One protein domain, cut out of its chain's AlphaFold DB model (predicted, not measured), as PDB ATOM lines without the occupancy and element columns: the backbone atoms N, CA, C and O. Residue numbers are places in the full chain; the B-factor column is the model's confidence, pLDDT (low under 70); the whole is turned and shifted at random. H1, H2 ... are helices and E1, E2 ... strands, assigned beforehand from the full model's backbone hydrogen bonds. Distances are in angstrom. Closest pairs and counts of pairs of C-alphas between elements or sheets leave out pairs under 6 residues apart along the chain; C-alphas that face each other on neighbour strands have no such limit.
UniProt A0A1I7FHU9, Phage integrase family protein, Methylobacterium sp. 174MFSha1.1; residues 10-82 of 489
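Overview. This is residues 10 to 82 of the 489 residues of the protein "Phage integrase family protein" of Methylobacterium sp. 174MFSha1.1 (UniProt A0A1I7FHU9). One long helix, H1, lies along one face of a small, strongly twisted sheet of three strands, and the other face is bare. E2, which pairs with residues 16 to 17 beyond that sheet, runs on into E3 across a break of 1 residue, at 34 degrees, and E4 bends by 75 degrees at residue 42. The printed part has 73 residues, with four named strands and then one named helix; the sheet's order is E1, E3, E4, antiparallel, and the class is mixed, helices and strands. The whole is loose, with a radius of gyration of the C-alphas of 14.2 A, and only just flat, spanning 43 by 29 by 14 A.

Along the chain. E1, residues 10 to 13, begins at C-alpha 10 (-35.624, -42.153, -35.297). E2 is residues 23 to 25. E3, residues 27 to 33, measures 19.0 A, and E4, residues 37 to 45, measures 21.0 A. H1, residues 53 to 81, measures 42.5 A and ends at C-alpha 81 (-30.621, -33.531, -23.784).

Arrangement. E3 is the inner strand. Beside E1, N 11 and O 30 are 2.8 A apart, within hydrogen-bond range. E3 and E4 form a hairpin, with N 31 and O 39 at 2.8 A. H1 is on the sheet, two layers with the helix on one face, at a height over the sheet of 7.5 A. It lies over E3 and E4 and runs along the strands, at 14 degrees to E4 on the local plane. The closest C-alphas of E4 and H1 are those of Ala 45 and Asn 63, 5.2 A apart. In H1 every O i to N i+4 pair is within hydrogen-bond range. E2 is apart from H1 and E4.

Size, cuts and confidence. The two C-alphas farthest apart, of Asn 20 and His 82, are 44.8 A apart. The printed part has no cut and no long link. Residues 21 to 22 and 35 have pLDDT under 70.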
ATOM      1  N   LEU A  10     -36.352 -41.326 -34.344       92.31
ATOM      2  CA  LEU A  10     -35.624 -42.153 -35.297       92.31
ATOM      3  C   LEU A  10     -36.109 -41.902 -36.722       92.31
ATOM      4  O   LEU A  10     -37.293 -41.693 -36.987       92.31
ATOM      5  N   TRP A  11     -35.163 -41.916 -37.647       92.56
ATOM      6  CA  TRP A  11     -35.396 -41.860 -39.077       92.56
ATOM      7  C   TRP A  11     -34.445 -42.836 -39.760       92.56
ATOM      8  O   TRP A  11     -33.227 -42.725 -39.611       92.56
ATOM      9  N   LEU A  12     -34.997 -43.791 -40.508       91.69
ATOM     10  CA  LEU A  12     -34.208 -44.706 -41.320       91.69
ATOM     11  C   LEU A  12     -33.811 -43.997 -42.617       91.69
ATOM     12  O   LEU A  12     -34.655 -43.720 -43.473       91.69
ATOM     13  N   ARG A  13     -32.521 -43.690 -42.761       91.12
ATOM     14  CA  ARG A  13     -31.968 -43.230 -44.033       91.12
ATOM     15  C   ARG A  13     -32.012 -44.405 -45.018       91.12
ATOM     16  O   ARG A  13     -31.446 -45.450 -44.693       91.12
ATOM     17  N   PRO A  14     -32.630 -44.246 -46.200       88.06
ATOM     18  CA  PRO A  14     -32.658 -45.291 -47.218       88.06
ATOM     19  C   PRO A  14     -31.253 -45.713 -47.658       88.06
ATOM     20  O   PRO A  14     -30.320 -44.907 -47.618       88.06
ATOM     21  N   ALA A  15     -31.123 -46.961 -48.110       86.50
ATOM     22  CA  ALA A  15     -29.892 -47.462 -48.710       86.50
ATOM     23  C   ALA A  15     -29.579 -46.724 -50.025       86.50
ATOM     24  O   ALA A  15     -30.479 -46.453 -50.825       86.50
ATOM     25  N   GLU A  16     -28.303 -46.420 -50.258       84.31
ATOM     26  CA  GLU A  16     -27.827 -45.836 -51.516       84.31
ATOM     27  C   GLU A  16     -27.354 -46.954 -52.442       84.31
ATOM     28  O   GLU A  16     -26.581 -47.823 -52.034       84.31
ATOM     29  N   HIS A  17     -27.837 -46.927 -53.682       80.12
ATOM     30  CA  HIS A  17     -27.521 -47.919 -54.701       80.12
ATOM     31  C   HIS A  17     -26.666 -47.261 -55.783       80.12
ATOM     32  O   HIS A  17     -26.989 -46.165 -56.247       80.12
ATOM     33  N   GLY A  18     -25.585 -47.928 -56.175       75.50
ATOM     34  CA  GLY A  18     -24.724 -47.499 -57.269       75.50
ATOM     35  C   GLY A  18     -25.393 -47.670 -58.631       75.50
ATOM     36  O   GLY A  18     -26.457 -48.281 -58.759       75.50
ATOM     37  N   LYS A  19     -24.732 -47.189 -59.692       72.88
ATOM     38  CA  LYS A  19     -25.245 -47.248 -61.081       72.88
ATOM     39  C   LYS A  19     -25.570 -48.669 -61.572       72.88
ATOM     40  O   LYS A  19     -26.369 -48.820 -62.487       72.88
ATOM     41  N   ASN A  20     -24.995 -49.689 -60.935       70.69
ATOM     42  CA  ASN A  20     -25.161 -51.102 -61.285       70.69
ATOM     43  C   ASN A  20     -26.251 -51.802 -60.444       70.69
ATOM     44  O   ASN A  20     -26.364 -53.022 -60.486       70.69
ATOM     45  N   GLY A  21     -27.003 -51.061 -59.619       65.38
ATOM     46  CA  GLY A  21     -28.019 -51.612 -58.713       65.38
ATOM     47  C   GLY A  21     -27.466 -52.250 -57.430       65.38
ATOM     48  O   GLY A  21     -28.246 -52.628 -56.561       65.38
ATOM     49  N   ALA A  22     -26.141 -52.337 -57.270       68.75
ATOM     50  CA  ALA A  22     -25.499 -52.805 -56.042       68.75
ATOM     51  C   ALA A  22     -25.630 -51.771 -54.910       68.75
ATOM     52  O   ALA A  22     -25.519 -50.567 -55.146       68.75
ATOM     53  N   VAL A  23     -25.843 -52.234 -53.676       73.00
ATOM     54  CA  VAL A  23     -25.924 -51.366 -52.491       73.00
ATOM     55  C   VAL A  23     -24.528 -50.829 -52.155       73.00
ATOM     56  O   VAL A  23     -23.658 -51.588 -51.740       73.00
ATOM     57  N   GLU A  24     -24.316 -49.522 -52.308       76.19
ATOM     58  CA  GLU A  24     -23.065 -48.842 -51.934       76.19
ATOM     59  C   GLU A  24     -23.064 -48.437 -50.455       76.19
ATOM     60  O   GLU A  24     -22.020 -48.441 -49.799       76.19
ATOM     61  N   ARG A  25     -24.239 -48.102 -49.902       78.88
ATOM     62  CA  ARG A  25     -24.422 -47.851 -48.467       78.88
ATOM     63  C   ARG A  25     -25.707 -48.486 -47.974       78.88
ATOM     64  O   ARG A  25     -26.781 -48.203 -48.502       78.88
ATOM     65  N   LEU A  26     -25.595 -49.298 -46.925       83.69
ATOM     66  CA  LEU A  26     -26.746 -49.880 -46.240       83.69
ATOM     67  C   LEU A  26     -27.650 -48.789 -45.654       83.69
ATOM     68  O   LEU A  26     -27.187 -47.700 -45.295       83.69
ATOM     69  N   ALA A  27     -28.940 -49.104 -45.529       90.12
ATOM     70  CA  ALA A  27     -29.876 -48.240 -44.829       90.12
ATOM     71  C   ALA A  27     -29.431 -48.100 -43.367       90.12
ATOM     72  O   ALA A  27     -29.008 -49.076 -42.746       90.12
ATOM     73  N   GLN A  28     -29.489 -46.886 -42.821       94.00
ATOM     74  CA  GLN A  28     -28.927 -46.578 -41.506       94.00
ATOM     75  C   GLN A  28     -29.899 -45.752 -40.669       94.00
ATOM     76  O   GLN A  28     -30.467 -44.769 -41.149       94.00
ATOM     77  N   TRP A  29     -30.040 -46.099 -39.395       94.88
ATOM     78  CA  TRP A  29     -30.844 -45.354 -38.436       94.88
ATOM     79  C   TRP A  29     -30.141 -44.070 -37.983       94.88
ATOM     80  O   TRP A  29     -28.982 -44.074 -37.552       94.88
ATOM     81  N   HIS A  30     -30.851 -42.949 -38.060       93.12
ATOM     82  CA  HIS A  30     -30.397 -41.625 -37.635       93.12
ATOM     83  C   HIS A  30     -31.374 -41.037 -36.618       93.12
ATOM     84  O   HIS A  30     -32.587 -41.177 -36.756       93.12
ATOM     85  N   ILE A  31     -30.853 -40.319 -35.627       92.00
ATOM     86  CA  ILE A  31     -31.648 -39.489 -34.721       92.00
ATOM     87  C   ILE A  31     -31.823 -38.124 -35.374       92.00
ATOM     88  O   ILE A  31     -30.841 -37.448 -35.691       92.00
ATOM     89  N   LYS A  32     -33.076 -37.724 -35.566       90.69
ATOM     90  CA  LYS A  32     -33.467 -36.412 -36.068       90.69
ATOM     91  C   LYS A  32     -34.105 -35.622 -34.939       90.69
ATOM     92  O   LYS A  32     -35.077 -36.083 -34.352       90.69
ATOM     93  N   ASP A  33     -33.591 -34.430 -34.680       85.06
ATOM     94  CA  ASP A  33     -34.105 -33.535 -33.645       85.06
ATOM     95  C   ASP A  33     -34.304 -32.123 -34.209       85.06
ATOM     96  O   ASP A  33     -33.754 -31.748 -35.254       85.06
ATOM     97  N   ASP A  34     -35.149 -31.353 -33.542       73.00
ATOM     98  CA  ASP A  34     -35.489 -30.002 -33.948       73.00
ATOM     99  C   ASP A  34     -34.264 -29.079 -33.783       73.00
ATOM    100  O   ASP A  34     -33.484 -29.201 -32.838       73.00
ATOM    101  N   GLY A  35     -34.045 -28.191 -34.761       68.94
ATOM    102  CA  GLY A  35     -32.792 -27.428 -34.909       68.94
ATOM    103  C   GLY A  35     -31.817 -27.984 -35.957       68.94
ATOM    104  O   GLY A  35     -30.691 -27.510 -36.053       68.94
ATOM    105  N   GLY A  36     -32.237 -28.967 -36.764       75.25
ATOM    106  CA  GLY A  36     -31.459 -29.468 -37.906       75.25
ATOM    107  C   GLY A  36     -30.467 -30.583 -37.567       75.25
ATOM    108  O   GLY A  36     -29.709 -31.010 -38.438       75.25
ATOM    109  N   VAL A  37     -30.492 -31.097 -36.335       81.44
ATOM    110  CA  VAL A  37     -29.598 -32.170 -35.891       81.44
ATOM    111  C   VAL A  37     -29.969 -33.483 -36.584       81.44
ATOM    112  O   VAL A  37     -31.117 -33.929 -36.532       81.44
ATOM    113  N   ARG A  38     -28.977 -34.115 -37.221       87.81
ATOM    114  CA  ARG A  38     -29.036 -35.489 -37.738       87.81
ATOM    115  C   ARG A  38     -27.807 -36.240 -37.250       87.81
ATOM    116  O   ARG A  38     -26.698 -35.929 -37.675       87.81
ATOM    117  N   ARG A  39     -27.998 -37.193 -36.340       89.06
ATOM    118  CA  ARG A  39     -26.902 -37.971 -35.753       89.06
ATOM    119  C   ARG A  39     -27.039 -39.443 -36.150       89.06
ATOM    120  O   ARG A  39     -28.064 -40.035 -35.814       89.06
ATOM    121  N   PRO A  40     -26.051 -40.050 -36.828       91.38
ATOM    122  CA  PRO A  40     -26.083 -41.483 -37.098       91.38
ATOM    123  C   PRO A  40     -26.023 -42.257 -35.775       91.38
ATOM    124  O   PRO A  40     -25.227 -41.922 -34.898       91.38
ATOM    125  N   THR A  41     -26.865 -43.281 -35.632       90.81
ATOM    126  CA  THR A  41     -26.854 -44.176 -34.454       90.81
ATOM    127  C   THR A  41     -25.767 -45.245 -34.549       90.81
ATOM    128  O   THR A  41     -25.353 -45.790 -33.533       90.81
ATOM    129  N   GLY A  42     -25.297 -45.533 -35.768       90.81
ATOM    130  CA  GLY A  42     -24.442 -46.685 -36.052       90.81
ATOM    131  C   GLY A  42     -25.215 -47.985 -36.295       90.81
ATOM    132  O   GLY A  42     -24.576 -48.984 -36.593       90.81
ATOM    133  N   CYS A  43     -26.553 -47.965 -36.216       92.06
ATOM    134  CA  CYS A  43     -27.409 -49.127 -36.458       92.06
ATOM    135  C   CYS A  43     -27.919 -49.169 -37.906       92.06
ATOM    136  O   CYS A  43     -28.250 -48.119 -38.473       92.06
ATOM    137  N   PHE A  44     -28.016 -50.359 -38.499       91.94
ATOM    138  CA  PHE A  44     -28.338 -50.544 -39.923       91.94
ATOM    139  C   PHE A  44     -29.604 -51.374 -40.162       91.94
ATOM    140  O   PHE A  44     -30.084 -52.065 -39.273       91.94
ATOM    141  N   ALA A  45     -30.141 -51.317 -41.383       90.50
ATOM    142  CA  ALA A  45     -31.214 -52.192 -41.845       90.50
ATOM    143  C   ALA A  45     -30.842 -52.840 -43.190       90.50
ATOM    144  O   ALA A  45     -30.381 -52.169 -44.120       90.50
ATOM    145  N   ARG A  46     -31.044 -54.156 -43.287       87.06
ATOM    146  CA  ARG A  46     -30.918 -54.957 -44.508       87.06
ATOM    147  C   ARG A  46     -32.191 -54.843 -45.343       87.06
ATOM    148  O   ARG A  46     -33.298 -54.833 -44.797       87.06
ATOM    149  N   ASP A  47     -32.032 -54.796 -46.664       83.38
ATOM    150  CA  ASP A  47     -33.165 -54.912 -47.581       83.38
ATOM    151  C   ASP A  47     -33.669 -56.359 -47.588       83.38
ATOM    152  O   ASP A  47     -32.903 -57.298 -47.791       83.38
ATOM    153  N   VAL A  48     -34.964 -56.531 -47.341       83.31
ATOM    154  CA  VAL A  48     -35.626 -57.842 -47.290       83.31
ATOM    155  C   VAL A  48     -36.402 -58.155 -48.570       83.31
ATOM    156  O   VAL A  48     -36.979 -59.238 -48.701       83.31
ATOM    157  N   ARG A  49     -36.458 -57.212 -49.521       80.31
ATOM    158  CA  ARG A  49     -37.157 -57.391 -50.798       80.31
ATOM    159  C   ARG A  49     -36.415 -58.431 -51.639       80.31
ATOM    160  O   ARG A  49     -35.238 -58.282 -51.929       80.31
ATOM    161  N   GLY A  50     -37.118 -59.494 -52.029       77.44
ATOM    162  CA  GLY A  50     -36.565 -60.582 -52.846       77.44
ATOM    163  C   GLY A  50     -35.989 -61.769 -52.063       77.44
ATOM    164  O   GLY A  50     -35.837 -62.837 -52.650       77.44
ATOM    165  N   LEU A  51     -35.756 -61.639 -50.749       85.38
ATOM    166  CA  LEU A  51     -35.337 -62.761 -49.898       85.38
ATOM    167  C   LEU A  51     -36.507 -63.726 -49.634       85.38
ATOM    168  O   LEU A  51     -37.662 -63.305 -49.497       85.38
ATOM    169  N   LYS A  52     -36.219 -65.029 -49.525       82.56
ATOM    170  CA  LYS A  52     -37.196 -66.088 -49.205       82.56
ATOM    171  C   LYS A  52     -36.624 -67.044 -48.154       82.56
ATOM    172  O   LYS A  52     -35.416 -67.131 -47.990       82.56
ATOM    173  N   GLY A  53     -37.499 -67.771 -47.456       90.06
ATOM    174  CA  GLY A  53     -37.092 -68.822 -46.517       90.06
ATOM    175  C   GLY A  53     -36.203 -68.318 -45.374       90.06
ATOM    176  O   GLY A  53     -36.497 -67.283 -44.771       90.06
ATOM    177  N   ALA A  54     -35.131 -69.061 -45.085       85.25
ATOM    178  CA  ALA A  54     -34.208 -68.797 -43.980       85.25
ATOM    179  C   ALA A  54     -33.514 -67.427 -44.090       85.25
ATOM    180  O   ALA A  54     -33.457 -66.699 -43.100       85.25
ATOM    181  N   ASP A  55     -33.102 -67.022 -45.293       80.50
ATOM    182  CA  ASP A  55     -32.388 -65.757 -45.516       80.50
ATOM    183  C   ASP A  55     -33.257 -64.536 -45.179       80.50
ATOM    184  O   ASP A  55     -32.785 -63.537 -44.633       80.50
ATOM    185  N   LYS A  56     -34.568 -64.621 -45.457       87.94
ATOM    186  CA  LYS A  56     -35.523 -63.570 -45.079       87.94
ATOM    187  C   LYS A  56     -35.709 -63.504 -43.563       87.94
ATOM    188  O   LYS A  56     -35.803 -62.407 -43.017       87.94
ATOM    189  N   ALA A  57     -35.777 -64.657 -42.897       85.31
ATOM    190  CA  ALA A  57     -35.924 -64.723 -41.446       85.31
ATOM    191  C   ALA A  57     -34.687 -64.159 -40.727       85.31
ATOM    192  O   ALA A  57     -34.833 -63.360 -39.805       85.31
ATOM    193  N   GLU A  58     -33.478 -64.487 -41.196       90.12
ATOM    194  CA  GLU A  58     -32.228 -63.944 -40.650       90.12
ATOM    195  C   GLU A  58     -32.145 -62.419 -40.824       90.12
ATOM    196  O   GLU A  58     -31.813 -61.695 -39.884       90.12
ATOM    197  N   ALA A  59     -32.487 -61.908 -42.011       85.44
ATOM    198  CA  ALA A  59     -32.459 -60.474 -42.280       85.44
ATOM    199  C   ALA A  59     -33.475 -59.688 -41.431       85.44
ATOM    200  O   ALA A  59     -33.162 -58.586 -40.980       85.44
ATOM    201  N   LEU A  60     -34.664 -60.250 -41.176       88.12
ATOM    202  CA  LEU A  60     -35.654 -59.652 -40.274       88.12
ATOM    203  C   LEU A  60     -35.166 -59.640 -38.821       88.12
ATOM    204  O   LEU A  60     -35.208 -58.587 -38.191       88.12
ATOM    205  N   ALA A  61     -34.623 -60.755 -38.321       89.62
ATOM    206  CA  ALA A  61     -34.077 -60.828 -36.965       89.62
ATOM    207  C   ALA A  61     -32.909 -59.845 -36.751       89.62
ATOM    208  O   ALA A  61     -32.809 -59.195 -35.710       89.62
ATOM    209  N   TYR A  62     -32.041 -59.689 -37.757       90.88
ATOM    210  CA  TYR A  62     -30.992 -58.669 -37.748       90.88
ATOM    211  C   TYR A  62     -31.578 -57.250 -37.666       90.88
ATOM    212  O   TYR A  62     -31.129 -56.451 -36.845       90.88
ATOM    213  N   ASN A  63     -32.590 -56.943 -38.485       90.88
ATOM    214  CA  ASN A  63     -33.232 -55.628 -38.499       90.88
ATOM    215  C   ASN A  63     -33.906 -55.300 -37.161       90.88
ATOM    216  O   ASN A  63     -33.730 -54.189 -36.672       90.88
ATOM    217  N   GLU A  64     -34.606 -56.256 -36.544       91.06
ATOM    218  CA  GLU A  64     -35.217 -56.087 -35.217       91.06
ATOM    219  C   GLU A  64     -34.165 -55.790 -34.138       91.06
ATOM    220  O   GLU A  64     -34.327 -54.869 -33.332       91.06
ATOM    221  N   ALA A  65     -33.045 -56.522 -34.140       90.81
ATOM    222  CA  ALA A  65     -31.961 -56.303 -33.185       90.81
ATOM    223  C   ALA A  65     -31.290 -54.927 -33.362       90.81
ATOM    224  O   ALA A  65     -30.949 -54.265 -32.379       90.81
ATOM    225  N   GLU A  66     -31.088 -54.484 -34.603       93.88
ATOM    226  CA  GLU A  66     -30.518 -53.168 -34.906       93.88
ATOM    227  C   GLU A  66     -31.497 -52.024 -34.613       93.88
ATOM    228  O   GLU A  66     -31.081 -50.978 -34.112       93.88
ATOM    229  N   GLU A  67     -32.793 -52.218 -34.854       91.75
ATOM    230  CA  GLU A  67     -33.838 -51.265 -34.484       91.75
ATOM    231  C   GLU A  67     -33.913 -51.098 -32.960       91.75
ATOM    232  O   GLU A  67     -33.903 -49.968 -32.471       91.75
ATOM    233  N   ALA A  68     -33.852 -52.186 -32.183       91.38
ATOM    234  CA  ALA A  68     -33.798 -52.113 -30.721       91.38
ATOM    235  C   ALA A  68     -32.594 -51.290 -30.216       91.38
ATOM    236  O   ALA A  68     -32.738 -50.438 -29.332       91.38
ATOM    237  N   LYS A  69     -31.408 -51.472 -30.815       92.19
ATOM    238  CA  LYS A  69     -30.221 -50.651 -30.506       92.19
ATOM    239  C   LYS A  69     -30.407 -49.189 -30.915       92.19
ATOM    240  O   LYS A  69     -29.998 -48.295 -30.175       92.19
ATOM    241  N   ALA A  70     -31.045 -48.923 -32.056       90.88
ATOM    242  CA  ALA A  70     -31.354 -47.564 -32.491       90.88
ATOM    243  C   ALA A  70     -32.318 -46.868 -31.514       90.88
ATOM    244  O   ALA A  70     -32.112 -45.701 -31.172       90.88
ATOM    245  N   HIS A  71     -33.323 -47.587 -31.007       92.06
ATOM    246  CA  HIS A  71     -34.226 -47.106 -29.959       92.06
ATOM    247  C   HIS A  71     -33.482 -46.783 -28.662       92.06
ATOM    248  O   HIS A  71     -33.718 -45.722 -28.084       92.06
ATOM    249  N   GLN A  72     -32.530 -47.626 -28.251       89.81
ATOM    250  CA  GLN A  72     -31.667 -47.329 -27.107       89.81
ATOM    251  C   GLN A  72     -30.834 -46.059 -27.344       89.81
ATOM    252  O   GLN A  72     -30.805 -45.176 -26.491       89.81
ATOM    253  N   ALA A  73     -30.233 -45.902 -28.527       88.81
ATOM    254  CA  ALA A  73     -29.465 -44.706 -28.873       88.81
ATOM    255  C   ALA A  73     -30.325 -43.425 -28.863       88.81
ATOM    256  O   ALA A  73     -29.857 -42.361 -28.445       88.81
ATOM    257  N   LEU A  74     -31.589 -43.507 -29.301       90.31
ATOM    258  CA  LEU A  74     -32.542 -42.400 -29.192       90.31
ATOM    259  C   LEU A  74     -32.871 -42.090 -27.723       90.31
ATOM    260  O   LEU A  74     -32.878 -40.918 -27.344       90.31
ATOM    261  N   ALA A  75     -33.119 -43.109 -26.898       84.88
ATOM    262  CA  ALA A  75     -33.387 -42.934 -25.473       84.88
ATOM    263  C   ALA A  75     -32.203 -42.269 -24.751       84.88
ATOM    264  O   ALA A  75     -32.398 -41.310 -23.997       84.88
ATOM    265  N   ASP A  76     -30.975 -42.698 -25.047       84.00
ATOM    266  CA  ASP A  76     -29.745 -42.103 -24.517       84.00
ATOM    267  C   ASP A  76     -29.604 -40.636 -24.950       84.00
ATOM    268  O   ASP A  76     -29.246 -39.768 -24.150       84.00
ATOM    269  N   TYR A  77     -29.939 -40.326 -26.207       86.88
ATOM    270  CA  TYR A  77     -29.928 -38.960 -26.728       86.88
ATOM    271  C   TYR A  77     -30.947 -38.053 -26.029       86.88
ATOM    272  O   TYR A  77     -30.597 -36.948 -25.607       86.88
ATOM    273  N   ILE A  78     -32.193 -38.515 -25.879       85.62
ATOM    274  CA  ILE A  78     -33.251 -37.780 -25.172       85.62
ATOM    275  C   ILE A  78     -32.824 -37.532 -23.725       85.62
ATOM    276  O   ILE A  78     -32.885 -36.398 -23.250       85.62
ATOM    277  N   THR A  79     -32.317 -38.566 -23.052       80.50
ATOM    278  CA  THR A  79     -31.836 -38.485 -21.667       80.50
ATOM    279  C   THR A  79     -30.699 -37.473 -21.527       80.50
ATOM    280  O   THR A  79     -30.720 -36.644 -20.620       80.50
ATOM    281  N   ALA A  80     -29.731 -37.477 -22.450       80.19
ATOM    282  CA  ALA A  80     -28.610 -36.538 -22.434       80.19
ATOM    283  C   ALA A  80     -29.045 -35.079 -22.660       80.19
ATOM    284  O   ALA A  80     -28.457 -34.158 -22.082       80.19
ATOM    285  N   LYS A  81     -30.069 -34.860 -23.496       81.94
ATOM    286  CA  LYS A  81     -30.621 -33.531 -23.784       81.94
ATOM    287  C   LYS A  81     -31.581 -33.043 -22.697       81.94
ATOM    288  O   LYS A  81     -31.797 -31.835 -22.593       81.94
ATOM    289  N   HIS A  82     -32.148 -33.945 -21.895       81.81
ATOM    290  CA  HIS A  82     -33.126 -33.592 -20.873       81.81
ATOM    291  C   HIS A  82     -32.560 -32.560 -19.892       81.81
ATOM    292  O   HIS A  82     -31.470 -32.702 -19.321       81.81
TER     293      HIS A  82